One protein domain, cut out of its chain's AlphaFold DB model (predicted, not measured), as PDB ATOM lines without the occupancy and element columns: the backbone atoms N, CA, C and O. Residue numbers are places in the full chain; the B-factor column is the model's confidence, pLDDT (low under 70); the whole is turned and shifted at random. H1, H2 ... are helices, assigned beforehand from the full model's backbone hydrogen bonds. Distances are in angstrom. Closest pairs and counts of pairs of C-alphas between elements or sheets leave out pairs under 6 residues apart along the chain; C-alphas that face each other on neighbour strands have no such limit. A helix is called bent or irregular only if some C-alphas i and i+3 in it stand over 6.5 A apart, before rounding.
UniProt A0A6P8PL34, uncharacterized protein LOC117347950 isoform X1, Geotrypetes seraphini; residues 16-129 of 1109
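AT A GLANCE: This is residues 16 to 129 of the 1109 residues of the protein "uncharacterized protein LOC117347950 isoform X1" of Geotrypetes seraphini (UniProt A0A6P8PL34). Two long helices, H1 and H4, run opposite ways and cross at a small angle as a narrow X, and a small head made of the short helices H2 and H3 and the links beside them sits at one end. The first part of H1, residues 16 to 34, sticks out from the rest as a free arm at the other end. The printed part has 114 residues with four named helices in the order H1, H2, H3, H4 and no named strand, and its class is all helix. The whole is extended, a rod spanning 87 by 21 by 20 A, with a radius of gyration of the C-alphas of 24.9 A.

IN THESE COORDINATES: H1 is the longest helix, residues 16 to 60, from C-alpha 16 at (308.981, -60.828, 259.840) to C-alpha 60 at (340.694, -4.935, 271.362), 65.3 A from first to last C-alpha. H2 is residues 72 to 80, beginning at C-alpha 72 at (343.776, -4.816, 290.567). H3 is residues 84 to 88. H4 is residues 99 to 127, 41.8 A from first to last C-alpha, and ends at C-alpha 127 at (330.254, -44.656, 259.148). No helix is bent or irregular.

HOW THE PARTS SIT: H1 and H4 touch, with residues 42 to 49 of H1 and residues 110 to 117 of H4 alone. Their closest C-alphas, those of Arg 42 and Phe 117, are 6.5 A apart. They run opposite ways at a shallow tilt of 33 degrees, only just short of steep. H2 and H3 touch only at the corner by their link, and only just, with 3 pairs of C-alphas within 8 A; the closest are those of Leu 79 and Arg 85, 5.1 A apart. H1 is apart from H2 and from H3, and H4 is apart from H2 and from H3. In H2 and H3 every O i to N i+4 pair is within hydrogen-bond range; in H1 38 of 41 pairs are, and in H4 24 of 25.

THE WHOLE: The two C-alphas farthest apart are those of Leu 16 and Lys 82, 87.6 A. Without residues 16 to 34, which stand free, the remaining 95 residues span 71 by 23 by 18 A. The link from H1 to H2, 11 residues, is long; the link from H2 to H3, 3 residues, is tight; the link from H3 to H4, 10 residues, is short. The printed part has no cut. Mean pLDDT of the printed part is 74.4, and 30 residues are under 70: residues 16 and 27, residues 59 to 68, residues 91 to 102 and residues 124 to 129.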
ATOM      1  N   LEU A  16     307.647 -61.066 259.290       67.25
ATOM      2  CA  LEU A  16     308.981 -60.828 259.840       67.25
ATOM      3  C   LEU A  16     309.759 -59.798 259.007       67.25
ATOM      4  O   LEU A  16     310.349 -58.887 259.587       67.25
ATOM      5  N   ALA A  17     309.686 -59.865 257.674       75.81
ATOM      6  CA  ALA A  17     310.284 -58.868 256.786       75.81
ATOM      7  C   ALA A  17     309.701 -57.458 257.007       75.81
ATOM      8  O   ALA A  17     310.455 -56.490 257.115       75.81
ATOM      9  N   VAL A  18     308.378 -57.325 257.165       79.06
ATOM     10  CA  VAL A  18     307.728 -56.036 257.482       79.06
ATOM     11  C   VAL A  18     308.132 -55.517 258.870       79.06
ATOM     12  O   VAL A  18     308.387 -54.320 259.025       79.06
ATOM     13  N   ILE A  19     308.249 -56.388 259.877       77.62
ATOM     14  CA  ILE A  19     308.720 -56.012 261.222       77.62
ATOM     15  C   ILE A  19     310.183 -55.542 261.179       77.62
ATOM     16  O   ILE A  19     310.509 -54.513 261.777       77.62
ATOM     17  N   ALA A  20     311.049 -56.243 260.441       75.69
ATOM     18  CA  ALA A  20     312.448 -55.872 260.246       75.69
ATOM     19  C   ALA A  20     312.577 -54.522 259.519       75.69
ATOM     20  O   ALA A  20     313.228 -53.610 260.033       75.69
ATOM     21  N   ALA A  21     311.876 -54.339 258.395       81.31
ATOM     22  CA  ALA A  21     311.850 -53.084 257.645       81.31
ATOM     23  C   ALA A  21     311.317 -51.909 258.483       81.31
ATOM     24  O   ALA A  21     311.860 -50.801 258.424       81.31
ATOM     25  N   HIS A  22     310.298 -52.134 259.323       81.50
ATOM     26  CA  HIS A  22     309.794 -51.115 260.244       81.50
ATOM     27  C   HIS A  22     310.799 -50.786 261.360       81.50
ATOM     28  O   HIS A  22     310.939 -49.617 261.727       81.50
ATOM     29  N   MET A  23     311.536 -51.777 261.878       75.25
ATOM     30  CA  MET A  23     312.638 -51.532 262.811       75.25
ATOM     31  C   MET A  23     313.775 -50.735 262.162       75.25
ATOM     32  O   MET A  23     314.184 -49.735 262.749       75.25
ATOM     33  N   HIS A  24     314.222 -51.093 260.953       73.12
ATOM     34  CA  HIS A  24     315.256 -50.354 260.213       73.12
ATOM     35  C   HIS A  24     314.823 -48.903 259.963       73.12
ATOM     36  O   HIS A  24     315.494 -47.965 260.388       73.12
ATOM     37  N   SER A  25     313.605 -48.713 259.440       80.88
ATOM     38  CA  SER A  25     312.970 -47.400 259.215       80.88
ATOM     39  C   SER A  25     312.758 -46.569 260.491       80.88
ATOM     40  O   SER A  25     312.399 -45.391 260.411       80.88
ATOM     41  N   ARG A  26     312.904 -47.176 261.676       80.81
ATOM     42  CA  ARG A  26     312.829 -46.524 262.993       80.81
ATOM     43  C   ARG A  26     314.209 -46.324 263.630       80.81
ATOM     44  O   ARG A  26     314.336 -45.473 264.506       80.81
ATOM     45  N   MET A  27     315.230 -47.080 263.226       68.88
ATOM     46  CA  MET A  27     316.621 -46.780 263.573       68.88
ATOM     47  C   MET A  27     317.135 -45.624 262.712       68.88
ATOM     48  O   MET A  27     317.566 -44.626 263.276       68.88
ATOM     49  N   ALA A  28     316.946 -45.688 261.389       79.44
ATOM     50  CA  ALA A  28     317.326 -44.632 260.449       79.44
ATOM     51  C   ALA A  28     316.736 -43.263 260.832       79.44
ATOM     52  O   ALA A  28     317.465 -42.287 260.954       79.44
ATOM     53  N   ARG A  29     315.432 -43.197 261.152       83.12
ATOM     54  CA  ARG A  29     314.809 -41.949 261.631       83.12
ATOM     55  C   ARG A  29     315.407 -41.412 262.929       83.12
ATOM     56  O   ARG A  29     315.524 -40.205 263.055       83.12
ATOM     57  N   ARG A  30     315.823 -42.272 263.866       77.50
ATOM     58  CA  ARG A  30     316.512 -41.808 265.081       77.50
ATOM     59  C   ARG A  30     317.933 -41.336 264.809       77.50
ATOM     60  O   ARG A  30     318.390 -40.432 265.500       77.50
ATOM     61  N   ALA A  31     318.631 -41.952 263.856       71.81
ATOM     62  CA  ALA A  31     319.944 -41.485 263.430       71.81
ATOM     63  C   ALA A  31     319.824 -40.070 262.845       71.81
ATOM     64  O   ALA A  31     320.532 -39.177 263.297       71.81
ATOM     65  N   GLU A  32     318.843 -39.840 261.967       80.06
ATOM     66  CA  GLU A  32     318.577 -38.515 261.395       80.06
ATOM     67  C   GLU A  32     318.099 -37.497 262.451       80.06
ATOM     68  O   GLU A  32     318.637 -36.399 262.516       80.06
ATOM     69  N   GLU A  33     317.184 -37.868 263.360       80.81
ATOM     70  CA  GLU A  33     316.785 -37.025 264.509       80.81
ATOM     71  C   GLU A  33     318.005 -36.625 265.372       80.81
ATOM     72  O   GLU A  33     318.137 -35.472 265.781       80.81
ATOM     73  N   THR A  34     318.934 -37.559 265.618       75.75
ATOM     74  CA  THR A  34     320.161 -37.301 266.398       75.75
ATOM     75  C   THR A  34     321.142 -36.409 265.629       75.75
ATOM     76  O   THR A  34     321.764 -35.527 266.218       75.75
ATOM     77  N   LYS A  35     321.261 -36.604 264.313       82.00
ATOM     78  CA  LYS A  35     322.079 -35.799 263.397       82.00
ATOM     79  C   LYS A  35     321.576 -34.358 263.302       82.00
ATOM     80  O   LYS A  35     322.373 -33.428 263.429       82.00
ATOM     81  N   GLU A  36     320.265 -34.161 263.158       85.88
ATOM     82  CA  GLU A  36     319.634 -32.839 263.195       85.88
ATOM     83  C   GLU A  36     319.880 -32.137 264.541       85.88
ATOM     84  O   GLU A  36     320.274 -30.968 264.551       85.88
ATOM     85  N   GLU A  37     319.726 -32.836 265.677       80.81
ATOM     86  CA  GLU A  37     320.043 -32.269 266.995       80.81
ATOM     87  C   GLU A  37     321.538 -31.917 267.133       80.81
ATOM     88  O   GLU A  37     321.856 -30.823 267.605       80.81
ATOM     89  N   MET A  38     322.458 -32.775 266.677       75.38
ATOM     90  CA  MET A  38     323.911 -32.539 266.721       75.38
ATOM     91  C   MET A  38     324.336 -31.332 265.876       75.38
ATOM     92  O   MET A  38     325.003 -30.430 266.386       75.38
ATOM     93  N   GLU A  39     323.893 -31.246 264.622       83.06
ATOM     94  CA  GLU A  39     324.154 -30.102 263.737       83.06
ATOM     95  C   GLU A  39     323.487 -28.810 264.265       83.06
ATOM     96  O   GLU A  39     324.032 -27.710 264.124       83.06
ATOM     97  N   ALA A  40     322.341 -28.914 264.951       85.88
ATOM     98  CA  ALA A  40     321.707 -27.789 265.639       85.88
ATOM     99  C   ALA A  40     322.409 -27.385 266.951       85.88
ATOM    100  O   ALA A  40     322.263 -26.241 267.391       85.88
ATOM    101  N   ILE A  41     323.164 -28.272 267.613       76.69
ATOM    102  CA  ILE A  41     324.073 -27.897 268.711       76.69
ATOM    103  C   ILE A  41     325.327 -27.237 268.132       76.69
ATOM    104  O   ILE A  41     325.655 -26.129 268.554       76.69
ATOM    105  N   ARG A  42     325.962 -27.846 267.123       82.94
ATOM    106  CA  ARG A  42     327.139 -27.311 266.422       82.94
ATOM    107  C   ARG A  42     326.920 -25.872 265.952       82.94
ATOM    108  O   ARG A  42     327.639 -24.983 266.393       82.94
ATOM    109  N   LYS A  43     325.834 -25.599 265.217       89.19
ATOM    110  CA  LYS A  43     325.468 -24.235 264.781       89.19
ATOM    111  C   LYS A  43     325.327 -23.230 265.930       89.19
ATOM    112  O   LYS A  43     325.620 -22.053 265.740       89.19
ATOM    113  N   ARG A  44     324.898 -23.661 267.124       86.62
ATOM    114  CA  ARG A  44     324.830 -22.800 268.322       86.62
ATOM    115  C   ARG A  44     326.195 -22.600 268.984       86.62
ATOM    116  O   ARG A  44     326.418 -21.534 269.551       86.62
ATOM    117  N   VAL A  45     327.096 -23.581 268.913       80.94
ATOM    118  CA  VAL A  45     328.496 -23.439 269.347       80.94
ATOM    119  C   VAL A  45     329.234 -22.481 268.414       80.94
ATOM    120  O   VAL A  45     329.788 -21.502 268.903       80.94
ATOM    121  N   ASP A  46     329.131 -22.669 267.096       83.06
ATOM    122  CA  ASP A  46     329.737 -21.793 266.081       83.06
ATOM    123  C   ASP A  46     329.253 -20.339 266.226       83.06
ATOM    124  O   ASP A  46     330.054 -19.405 266.260       83.06
ATOM    125  N   GLN A  47     327.941 -20.128 266.411       87.06
ATOM    126  CA  GLN A  47     327.376 -18.804 266.715       87.06
ATOM    127  C   GLN A  47     327.906 -18.223 268.034       87.06
ATOM    128  O   GLN A  47     328.141 -17.020 268.123       87.06
ATOM    129  N   MET A  48     328.100 -19.045 269.070       77.19
ATOM    130  CA  MET A  48     328.612 -18.570 270.356       77.19
ATOM    131  C   MET A  48     330.103 -18.218 270.296       77.19
ATOM    132  O   MET A  48     330.507 -17.252 270.942       77.19
ATOM    133  N   ILE A  49     330.890 -18.956 269.509       78.25
ATOM    134  CA  ILE A  49     332.285 -18.636 269.186       78.25
ATOM    135  C   ILE A  49     332.331 -17.320 268.415       78.25
ATOM    136  O   ILE A  49     332.970 -16.383 268.881       78.25
ATOM    137  N   GLN A  50     331.558 -17.180 267.336       86.44
ATOM    138  CA  GLN A  50     331.517 -15.952 266.539       86.44
ATOM    139  C   GLN A  50     331.103 -14.721 267.369       86.44
ATOM    140  O   GLN A  50     331.697 -13.654 267.228       86.44
ATOM    141  N   VAL A  51     330.124 -14.848 268.274       81.31
ATOM    142  CA  VAL A  51     329.742 -13.762 269.199       81.31
ATOM    143  C   VAL A  51     330.846 -13.470 270.222       81.31
ATOM    144  O   VAL A  51     331.064 -12.309 270.569       81.31
ATOM    145  N   PHE A  52     331.562 -14.489 270.707       78.12
ATOM    146  CA  PHE A  52     332.700 -14.310 271.609       78.12
ATOM    147  C   PHE A  52     333.867 -13.598 270.905       78.12
ATOM    148  O   PHE A  52     334.370 -12.614 271.434       78.12
ATOM    149  N   GLU A  53     334.222 -14.009 269.687       81.44
ATOM    150  CA  GLU A  53     335.247 -13.377 268.847       81.44
ATOM    151  C   GLU A  53     334.884 -11.935 268.478       81.44
ATOM    152  O   GLU A  53     335.709 -11.040 268.633       81.44
ATOM    153  N   GLN A  54     333.635 -11.667 268.078       80.12
ATOM    154  CA  GLN A  54     333.151 -10.298 267.859       80.12
ATOM    155  C   GLN A  54     333.240  -9.456 269.138       80.12
ATOM    156  O   GLN A  54     333.610  -8.286 269.075       80.12
ATOM    157  N   THR A  55     332.954 -10.042 270.306       75.38
ATOM    158  CA  THR A  55     333.118  -9.353 271.595       75.38
ATOM    159  C   THR A  55     334.595  -9.067 271.884       75.38
ATOM    160  O   THR A  55     334.920  -7.948 272.269       75.38
ATOM    161  N   SER A  56     335.503 -10.019 271.642       72.25
ATOM    162  CA  SER A  56     336.954  -9.820 271.765       72.25
ATOM    163  C   SER A  56     337.470  -8.723 270.828       72.25
ATOM    164  O   SER A  56     338.185  -7.836 271.279       72.25
ATOM    165  N   LEU A  57     337.031  -8.696 269.567       75.81
ATOM    166  CA  LEU A  57     337.400  -7.654 268.601       75.81
ATOM    167  C   LEU A  57     336.860  -6.262 268.983       75.81
ATOM    168  O   LEU A  57     337.499  -5.256 268.682       75.81
ATOM    169  N   ILE A  58     335.719  -6.179 269.676       70.62
ATOM    170  CA  ILE A  58     335.184  -4.921 270.241       70.62
ATOM    171  C   ILE A  58     335.955  -4.485 271.504       70.62
ATOM    172  O   ILE A  58     336.000  -3.296 271.818       70.62
ATOM    173  N   VAL A  59     336.564  -5.430 272.225       63.19
ATOM    174  CA  VAL A  59     337.413  -5.186 273.403       63.19
ATOM    175  C   VAL A  59     338.822  -4.738 272.988       63.19
ATOM    176  O   VAL A  59     339.351  -3.797 273.570       63.19
ATOM    177  N   GLU A  60     339.403  -5.341 271.947       67.50
ATOM    178  CA  GLU A  60     340.694  -4.935 271.362       67.50
ATOM    179  C   GLU A  60     340.576  -3.642 270.530       67.50
ATOM    180  O   GLU A  60     341.449  -2.772 270.571       67.50
ATOM    181  N   GLY A  61     339.468  -3.475 269.801       61.75
ATOM    182  CA  GLY A  61     339.157  -2.290 269.003       61.75
ATOM    183  C   GLY A  61     338.714  -1.097 269.852       61.75
ATOM    184  O   GLY A  61     337.525  -0.789 269.889       61.75
ATOM    185  N   GLN A  62     339.679  -0.428 270.501       55.09
ATOM    186  CA  GLN A  62     339.526   0.722 271.414       55.09
ATOM    187  C   GLN A  62     338.267   1.586 271.180       55.09
ATOM    188  O   GLN A  62     338.278   2.566 270.428       55.09
ATOM    189  N   GLN A  63     337.193   1.281 271.911       56.81
ATOM    190  CA  GLN A  63     336.035   2.164 272.041       56.81
ATOM    191  C   GLN A  63     336.473   3.459 272.757       56.81
ATOM    192  O   GLN A  63     336.958   3.376 273.891       56.81
ATOM    193  N   PRO A  64     336.316   4.657 272.156       54.44
ATOM    194  CA  PRO A  64     336.844   5.907 272.709       54.44
ATOM    195  C   PRO A  64     336.081   6.334 273.974       54.44
ATOM    196  O   PRO A  64     335.124   7.105 273.928       54.44
ATOM    197  N   GLY A  65     336.522   5.815 275.121       64.06
ATOM    198  CA  GLY A  65     335.886   5.991 276.428       64.06
ATOM    199  C   GLY A  65     335.869   4.735 277.309       64.06
ATOM    200  O   GLY A  65     335.549   4.859 278.489       64.06
ATOM    201  N   MET A  66     336.227   3.559 276.779       61.09
ATOM    202  CA  MET A  66     336.368   2.324 277.557       61.09
ATOM    203  C   MET A  66     337.852   1.993 277.753       61.09
ATOM    204  O   MET A  66     338.547   1.628 276.812       61.09
ATOM    205  N   GLU A  67     338.331   2.150 278.985       66.94
ATOM    206  CA  GLU A  67     339.707   1.850 279.388       66.94
ATOM    207  C   GLU A  67     339.702   0.537 280.177       66.94
ATOM    208  O   GLU A  67     339.079   0.442 281.237       66.94
ATOM    209  N   ILE A  68     340.342  -0.491 279.620       68.25
ATOM    210  CA  ILE A  68     340.513  -1.792 280.269       68.25
ATOM    211  C   ILE A  68     341.695  -1.667 281.230       68.25
ATOM    212  O   ILE A  68     342.719  -1.081 280.884       68.25
ATOM    213  N   ILE A  69     341.533  -2.187 282.443       72.94
ATOM    214  CA  ILE A  69     342.578  -2.213 283.466       72.94
ATOM    215  C   ILE A  69     342.772  -3.683 283.829       72.94
ATOM    216  O   ILE A  69     341.908  -4.275 284.477       72.94
ATOM    217  N   ASP A  70     343.878  -4.266 283.372       73.19
ATOM    218  CA  ASP A  70     344.115  -5.718 283.424       73.19
ATOM    219  C   ASP A  70     344.402  -6.250 284.839       73.19
ATOM    220  O   ASP A  70     344.362  -7.454 285.075       73.19
ATOM    221  N   ASP A  71     344.701  -5.357 285.786       77.81
ATOM    222  CA  ASP A  71     345.195  -5.705 287.116       77.81
ATOM    223  C   ASP A  71     344.565  -4.832 288.216       77.81
ATOM    224  O   ASP A  71     344.373  -3.618 288.079       77.81
ATOM    225  N   VAL A  72     344.273  -5.465 289.352       76.75
ATOM    226  CA  VAL A  72     343.776  -4.816 290.567       76.75
ATOM    227  C   VAL A  72     344.796  -3.814 291.110       76.75
ATOM    228  O   VAL A  72     344.386  -2.764 291.603       76.75
ATOM    229  N   ASP A  73     346.102  -4.057 290.971       82.94
ATOM    230  CA  ASP A  73     347.118  -3.105 291.435       82.94
ATOM    231  C   ASP A  73     347.324  -1.917 290.481       82.94
ATOM    232  O   ASP A  73     347.558  -0.792 290.939       82.94
ATOM    233  N   GLN A  74     347.072  -2.086 289.177       81.44
ATOM    234  CA  GLN A  74     346.894  -0.949 288.263       81.44
ATOM    235  C   GLN A  74     345.661  -0.109 288.641       81.44
ATOM    236  O   GLN A  74     345.748   1.122 288.696       81.44
ATOM    237  N   LEU A  75     344.534  -0.748 288.982       81.62
ATOM    238  CA  LEU A  75     343.338  -0.054 289.474       81.62
ATOM    239  C   LEU A  75     343.612   0.673 290.804       81.62
ATOM    240  O   LEU A  75     343.234   1.836 290.951       81.62
ATOM    241  N   ASN A  76     344.330   0.049 291.741       82.31
ATOM    242  CA  ASN A  76     344.754   0.677 292.998       82.31
ATOM    243  C   ASN A  76     345.667   1.890 292.750       82.31
ATOM    244  O   ASN A  76     345.501   2.923 293.402       82.31
ATOM    245  N   SER A  77     346.589   1.810 291.787       87.69
ATOM    246  CA  SER A  77     347.452   2.926 291.368       87.69
ATOM    247  C   SER A  77     346.634   4.094 290.793       87.69
ATOM    248  O   SER A  77     346.772   5.244 291.224       87.69
ATOM    249  N   ILE A  78     345.691   3.795 289.893       82.94
ATOM    250  CA  ILE A  78     344.762   4.762 289.290       82.94
ATOM    251  C   ILE A  78     343.856   5.429 290.339       82.94
ATOM    252  O   ILE A  78     343.642   6.643 290.288       82.94
ATOM    253  N   LEU A  79     343.349   4.662 291.308       83.56
ATOM    254  CA  LEU A  79     342.513   5.167 292.396       83.56
ATOM    255  C   LEU A  79     343.317   5.894 293.482       83.56
ATOM    256  O   LEU A  79     342.745   6.724 294.187       83.56
ATOM    257  N   SER A  80     344.618   5.636 293.623       90.81
ATOM    258  CA  SER A  80     345.494   6.355 294.560       90.81
ATOM    259  C   SER A  80     345.797   7.779 294.081       90.81
ATOM    260  O   SER A  80     345.800   8.717 294.884       90.81
ATOM    261  N   ASP A  81     345.969   7.969 292.769       90.62
ATOM    262  CA  ASP A  81     346.123   9.285 292.147       90.62
ATOM    263  C   ASP A  81     344.837  10.125 292.301       90.62
ATOM    264  O   ASP A  81     343.769   9.847 291.747       90.62
ATOM    265  N   LYS A  82     344.959  11.213 293.070       87.62
ATOM    266  CA  LYS A  82     343.866  12.127 293.431       87.62
ATOM    267  C   LYS A  82     343.267  12.866 292.223       87.62
ATOM    268  O   LYS A  82     342.107  13.275 292.294       87.62
ATOM    269  N   ALA A  83     344.036  13.058 291.149       85.25
ATOM    270  CA  ALA A  83     343.597  13.709 289.918       85.25
ATOM    271  C   ALA A  83     342.926  12.702 288.973       85.25
ATOM    272  O   ALA A  83     341.801  12.952 288.529       85.25
ATOM    273  N   LYS A  84     343.545  11.533 288.748       82.00
ATOM    274  CA  LYS A  84     342.931  10.429 287.987       82.00
ATOM    275  C   LYS A  84     341.603  10.005 288.601       82.00
ATOM    276  O   LYS A  84     340.587  10.055 287.913       82.00
ATOM    277  N   ARG A  85     341.554   9.712 289.906       83.06
ATOM    278  CA  ARG A  85     340.305   9.366 290.611       83.06
ATOM    279  C   ARG A  85     339.207  10.423 290.437       83.06
ATOM    280  O   ARG A  85     338.037  10.074 290.357       83.06
ATOM    281  N   LYS A  86     339.548  11.715 290.326       82.56
ATOM    282  CA  LYS A  86     338.551  12.764 290.049       82.56
ATOM    283  C   LYS A  86     337.986  12.674 288.622       82.56
ATOM    284  O   LYS A  86     336.799  12.921 288.451       82.56
ATOM    285  N   LYS A  87     338.797  12.273 287.635       78.62
ATOM    286  CA  LYS A  87     338.373  11.999 286.249       78.62
ATOM    287  C   LYS A  87     337.483  10.745 286.164       78.62
ATOM    288  O   LYS A  87     336.386  10.830 285.620       78.62
ATOM    289  N   TYR A  88     337.881   9.628 286.786       72.38
ATOM    290  CA  TYR A  88     337.065   8.395 286.845       72.38
ATOM    291  C   TYR A  88     335.815   8.509 287.738       72.38
ATOM    292  O   TYR A  88     334.920   7.685 287.633       72.38
ATOM    293  N   ASN A  89     335.703   9.542 288.581       70.56
ATOM    294  CA  ASN A  89     334.448   9.881 289.265       70.56
ATOM    295  C   ASN A  89     333.527  10.794 288.425       70.56
ATOM    296  O   ASN A  89     332.395  11.052 288.833       70.56
ATOM    297  N   GLN A  90     334.001  11.328 287.292       74.06
ATOM    298  CA  GLN A  90     333.219  12.158 286.360       74.06
ATOM    299  C   GLN A  90     332.771  11.385 285.112       74.06
ATOM    300  O   GLN A  90     331.751  11.725 284.516       74.06
ATOM    301  N   GLN A  91     333.509  10.344 284.726       64.44
ATOM    302  CA  GLN A  91     333.118   9.371 283.707       64.44
ATOM    303  C   GLN A  91     332.557   8.135 284.426       64.44
ATOM    304  O   GLN A  91     333.141   7.691 285.405       64.44
ATOM    305  N   LEU A  92     331.404   7.605 284.007       52.53
ATOM    306  CA  LEU A  92     330.678   6.577 284.774       52.53
ATOM    307  C   LEU A  92     331.253   5.170 284.507       52.53
ATOM    308  O   LEU A  92     330.630   4.336 283.852       52.53
ATOM    309  N   THR A  93     332.479   4.936 284.975       56.91
ATOM    310  CA  THR A  93     333.241   3.699 284.753       56.91
ATOM    311  C   THR A  93     332.741   2.560 285.648       56.91
ATOM    312  O   THR A  93     332.655   2.702 286.867       56.91
ATOM    313  N   VAL A  94     332.443   1.405 285.044       56.88
ATOM    314  CA  VAL A  94     332.040   0.174 285.743       56.88
ATOM    315  C   VAL A  94     333.187  -0.833 285.685       56.88
ATOM    316  O   VAL A  94     333.555  -1.289 284.607       56.88
ATOM    317  N   PHE A  95     333.741  -1.200 286.842       54.62
ATOM    318  CA  PHE A  95     334.820  -2.187 286.942       54.62
ATOM    319  C   PHE A  95     334.245  -3.601 287.122       54.62
ATOM    320  O   PHE A  95     333.538  -3.855 288.098       54.62
ATOM    321  N   ILE A  96     334.563  -4.529 286.211       57.94
ATOM    322  CA  ILE A  96     334.130  -5.940 286.277       57.94
ATOM    323  C   ILE A  96     335.346  -6.840 286.550       57.94
ATOM    324  O   ILE A  96     335.872  -7.517 285.667       57.94
ATOM    325  N   VAL A  97     335.813  -6.822 287.798       55.69
ATOM    326  CA  VAL A  97     336.961  -7.625 288.253       55.69
ATOM    327  C   VAL A  97     336.604  -9.122 288.242       55.69
ATOM    328  O   VAL A  97     335.504  -9.502 288.638       55.69
ATOM    329  N   GLY A  98     337.529  -9.977 287.788       57.38
ATOM    330  CA  GLY A  98     337.363 -11.442 287.753       57.38
ATOM    331  C   GLY A  98     336.672 -12.013 286.503       57.38
ATOM    332  O   GLY A  98     336.547 -13.231 286.368       57.38
ATOM    333  N   TYR A  99     336.258 -11.173 285.546       65.88
ATOM    334  CA  TYR A  99     335.629 -11.657 284.308       65.88
ATOM    335  C   TYR A  99     336.606 -12.428 283.400       65.88
ATOM    336  O   TYR A  99     336.202 -13.371 282.722       65.88
ATOM    337  N   GLN A 100     337.898 -12.082 283.432       65.38
ATOM    338  CA  GLN A 100     338.932 -12.641 282.552       65.38
ATOM    339  C   GLN A 100     339.119 -14.157 282.721       65.38
ATOM    340  O   GLN A 100     339.081 -14.877 281.727       65.38
ATOM    341  N   GLU A 101     339.220 -14.669 283.957       69.06
ATOM    342  CA  GLU A 101     339.236 -16.120 284.218       69.06
ATOM    343  C   GLU A 101     337.988 -16.821 283.669       69.06
ATOM    344  O   GLU A 101     338.072 -17.903 283.088       69.06
ATOM    345  N   THR A 102     336.821 -16.200 283.856       69.00
ATOM    346  CA  THR A 102     335.533 -16.752 283.422       69.00
ATOM    347  C   THR A 102     335.456 -16.821 281.893       69.00
ATOM    348  O   THR A 102     335.007 -17.827 281.344       69.00
ATOM    349  N   CYS A 103     335.960 -15.800 281.191       70.88
ATOM    350  CA  CYS A 103     336.103 -15.819 279.734       70.88
ATOM    351  C   CYS A 103     337.178 -16.799 279.248       70.88
ATOM    352  O   CYS A 103     336.955 -17.452 278.233       70.88
ATOM    353  N   GLY A 104     338.295 -16.958 279.964       72.19
ATOM    354  CA  GLY A 104     339.314 -17.967 279.658       72.19
ATOM    355  C   GLY A 104     338.733 -19.380 279.715       72.19
ATOM    356  O   GLY A 104     338.758 -20.100 278.721       72.19
ATOM    357  N   LYS A 105     338.089 -19.729 280.836       73.50
ATOM    358  CA  LYS A 105     337.382 -21.008 281.027       73.50
ATOM    359  C   LYS A 105     336.302 -21.220 279.954       73.50
ATOM    360  O   LYS A 105     336.232 -22.294 279.362       73.50
ATOM    361  N   ARG A 106     335.519 -20.184 279.618       75.50
ATOM    362  CA  ARG A 106     334.536 -20.230 278.516       75.50
ATOM    363  C   ARG A 106     335.187 -20.488 277.150       75.50
ATOM    364  O   ARG A 106     334.641 -21.278 276.385       75.50
ATOM    365  N   LYS A 107     336.330 -19.862 276.845       75.38
ATOM    366  CA  LYS A 107     337.077 -20.079 275.595       75.38
ATOM    367  C   LYS A 107     337.573 -21.524 275.490       75.38
ATOM    368  O   LYS A 107     337.381 -22.137 274.445       75.38
ATOM    369  N   THR A 108     338.118 -22.089 276.569       77.88
ATOM    370  CA  THR A 108     338.541 -23.501 276.617       77.88
ATOM    371  C   THR A 108     337.376 -24.452 276.337       77.88
ATOM    372  O   THR A 108     337.488 -25.304 275.462       77.88
ATOM    373  N   ILE A 109     336.229 -24.259 277.002       76.62
ATOM    374  CA  ILE A 109     335.034 -25.101 276.813       76.62
ATOM    375  C   ILE A 109     334.496 -25.001 275.376       76.62
ATOM    376  O   ILE A 109     334.125 -26.011 274.784       76.62
ATOM    377  N   LEU A 110     334.468 -23.798 274.789       73.06
ATOM    378  CA  LEU A 110     334.055 -23.616 273.394       73.06
ATOM    379  C   LEU A 110     335.016 -24.309 272.416       73.06
ATOM    380  O   LEU A 110     334.548 -24.959 271.485       73.06
ATOM    381  N   SER A 111     336.328 -24.242 272.663       75.25
ATOM    382  CA  SER A 111     337.341 -24.944 271.863       75.25
ATOM    383  C   SER A 111     337.177 -26.467 271.937       75.25
ATOM    384  O   SER A 111     337.192 -27.130 270.905       75.25
ATOM    385  N   GLN A 112     336.952 -27.021 273.134       79.88
ATOM    386  CA  GLN A 112     336.723 -28.459 273.337       79.88
ATOM    387  C   GLN A 112     335.432 -28.943 272.660       79.88
ATOM    388  O   GLN A 112     335.406 -30.017 272.063       79.88
ATOM    389  N   LEU A 113     334.358 -28.143 272.701       75.50
ATOM    390  CA  LEU A 113     333.124 -28.444 271.969       75.50
ATOM    391  C   LEU A 113     333.346 -28.403 270.450       75.50
ATOM    392  O   LEU A 113     332.870 -29.289 269.743       75.50
ATOM    393  N   GLN A 114     334.080 -27.411 269.939       80.75
ATOM    394  CA  GLN A 114     334.401 -27.306 268.514       80.75
ATOM    395  C   GLN A 114     335.250 -28.493 268.029       80.75
ATOM    396  O   GLN A 114     334.977 -29.051 266.966       80.75
ATOM    397  N   GLU A 115     336.233 -28.922 268.823       82.25
ATOM    398  CA  GLU A 115     337.046 -30.115 268.566       82.25
ATOM    399  C   GLU A 115     336.188 -31.389 268.548       82.25
ATOM    400  O   GLU A 115     336.238 -32.146 267.578       82.25
ATOM    401  N   PHE A 116     335.310 -31.572 269.542       83.81
ATOM    402  CA  PHE A 116     334.354 -32.682 269.609       83.81
ATOM    403  C   PHE A 116     333.446 -32.759 268.367       83.81
ATOM    404  O   PHE A 116     333.321 -33.825 267.763       83.81
ATOM    405  N   PHE A 117     332.858 -31.638 267.927       77.69
ATOM    406  CA  PHE A 117     332.046 -31.610 266.700       77.69
ATOM    407  C   PHE A 117     332.877 -31.841 265.430       77.69
ATOM    408  O   PHE A 117     332.394 -32.475 264.494       77.69
ATOM    409  N   THR A 118     334.132 -31.389 265.401       77.19
ATOM    410  CA  THR A 118     335.058 -31.624 264.277       77.19
ATOM    411  C   THR A 118     335.499 -33.089 264.192       77.19
ATOM    412  O   THR A 118     335.702 -33.607 263.094       77.19
ATOM    413  N   TYR A 119     335.626 -33.773 265.331       81.81
ATOM    414  CA  TYR A 119     335.887 -35.209 265.401       81.81
ATOM    415  C   TYR A 119     334.667 -36.021 264.947       81.81
ATOM    416  O   TYR A 119     334.784 -36.856 264.050       81.81
ATOM    417  N   TYR A 120     333.478 -35.720 265.486       74.31
ATOM    418  CA  TYR A 120     332.243 -36.422 265.124       74.31
ATOM    419  C   TYR A 120     331.878 -36.286 263.642       74.31
ATOM    420  O   TYR A 120     331.471 -37.275 263.042       74.31
ATOM    421  N   ALA A 121     332.082 -35.115 263.027       72.94
ATOM    422  CA  ALA A 121     331.809 -34.921 261.601       72.94
ATOM    423  C   ALA A 121     332.615 -35.882 260.701       72.94
ATOM    424  O   ALA A 121     332.066 -36.440 259.755       72.94
ATOM    425  N   LYS A 122     333.891 -36.137 261.030       74.50
ATOM    426  CA  LYS A 122     334.735 -37.108 260.307       74.50
ATOM    427  C   LYS A 122     334.238 -38.543 260.499       74.50
ATOM    428  O   LYS A 122     334.180 -39.318 259.552       74.50
ATOM    429  N   LEU A 123     333.863 -38.885 261.731       70.62
ATOM    430  CA  LEU A 123     333.390 -40.223 262.097       70.62
ATOM    431  C   LEU A 123     332.021 -40.536 261.451       70.62
ATOM    432  O   LEU A 123     331.732 -41.684 261.113       70.62
ATOM    433  N   GLU A 124     331.199 -39.514 261.201       64.38
ATOM    434  CA  GLU A 124     329.930 -39.638 260.478       64.38
ATOM    435  C   GLU A 124     330.122 -39.871 258.965       64.38
ATOM    436  O   GLU A 124     329.480 -40.759 258.399       64.38
ATOM    437  N   GLU A 125     331.043 -39.143 258.314       67.00
ATOM    438  CA  GLU A 125     331.384 -39.362 256.895       67.00
ATOM    439  C   GLU A 125     331.901 -40.787 256.635       67.00
ATOM    440  O   GLU A 125     331.576 -41.391 255.611       67.00
ATOM    441  N   GLU A 126     332.653 -41.362 257.577       60.72
ATOM    442  CA  GLU A 126     333.156 -42.732 257.451       60.72
ATOM    443  C   GLU A 126     332.090 -43.813 257.715       60.72
ATOM    444  O   GLU A 126     332.063 -44.827 257.012       60.72
ATOM    445  N   SER A 127     331.196 -43.617 258.689       51.81
ATOM    446  CA  SER A 127     330.254 -44.656 259.148       51.81
ATOM    447  C   SER A 127     328.983 -44.797 258.296       51.81
ATOM    448  O   SER A 127     328.443 -45.903 258.168       51.81
ATOM    449  N   ILE A 128     328.524 -43.719 257.644       50.66
ATOM    450  CA  ILE A 128     327.340 -43.745 256.762       50.66
ATOM    451  C   ILE A 128     327.543 -44.658 255.537       50.66
ATOM    452  O   ILE A 128     326.578 -45.189 254.995       50.66
ATOM    453  N   THR A 129     328.787 -44.901 255.113       52.59
ATOM    454  CA  THR A 129     329.079 -45.701 253.906       52.59
ATOM    455  C   THR A 129     329.072 -47.223 254.111       52.59
ATOM    456  O   THR A 129     329.140 -47.961 253.128       52.59
TER     457      THR A 129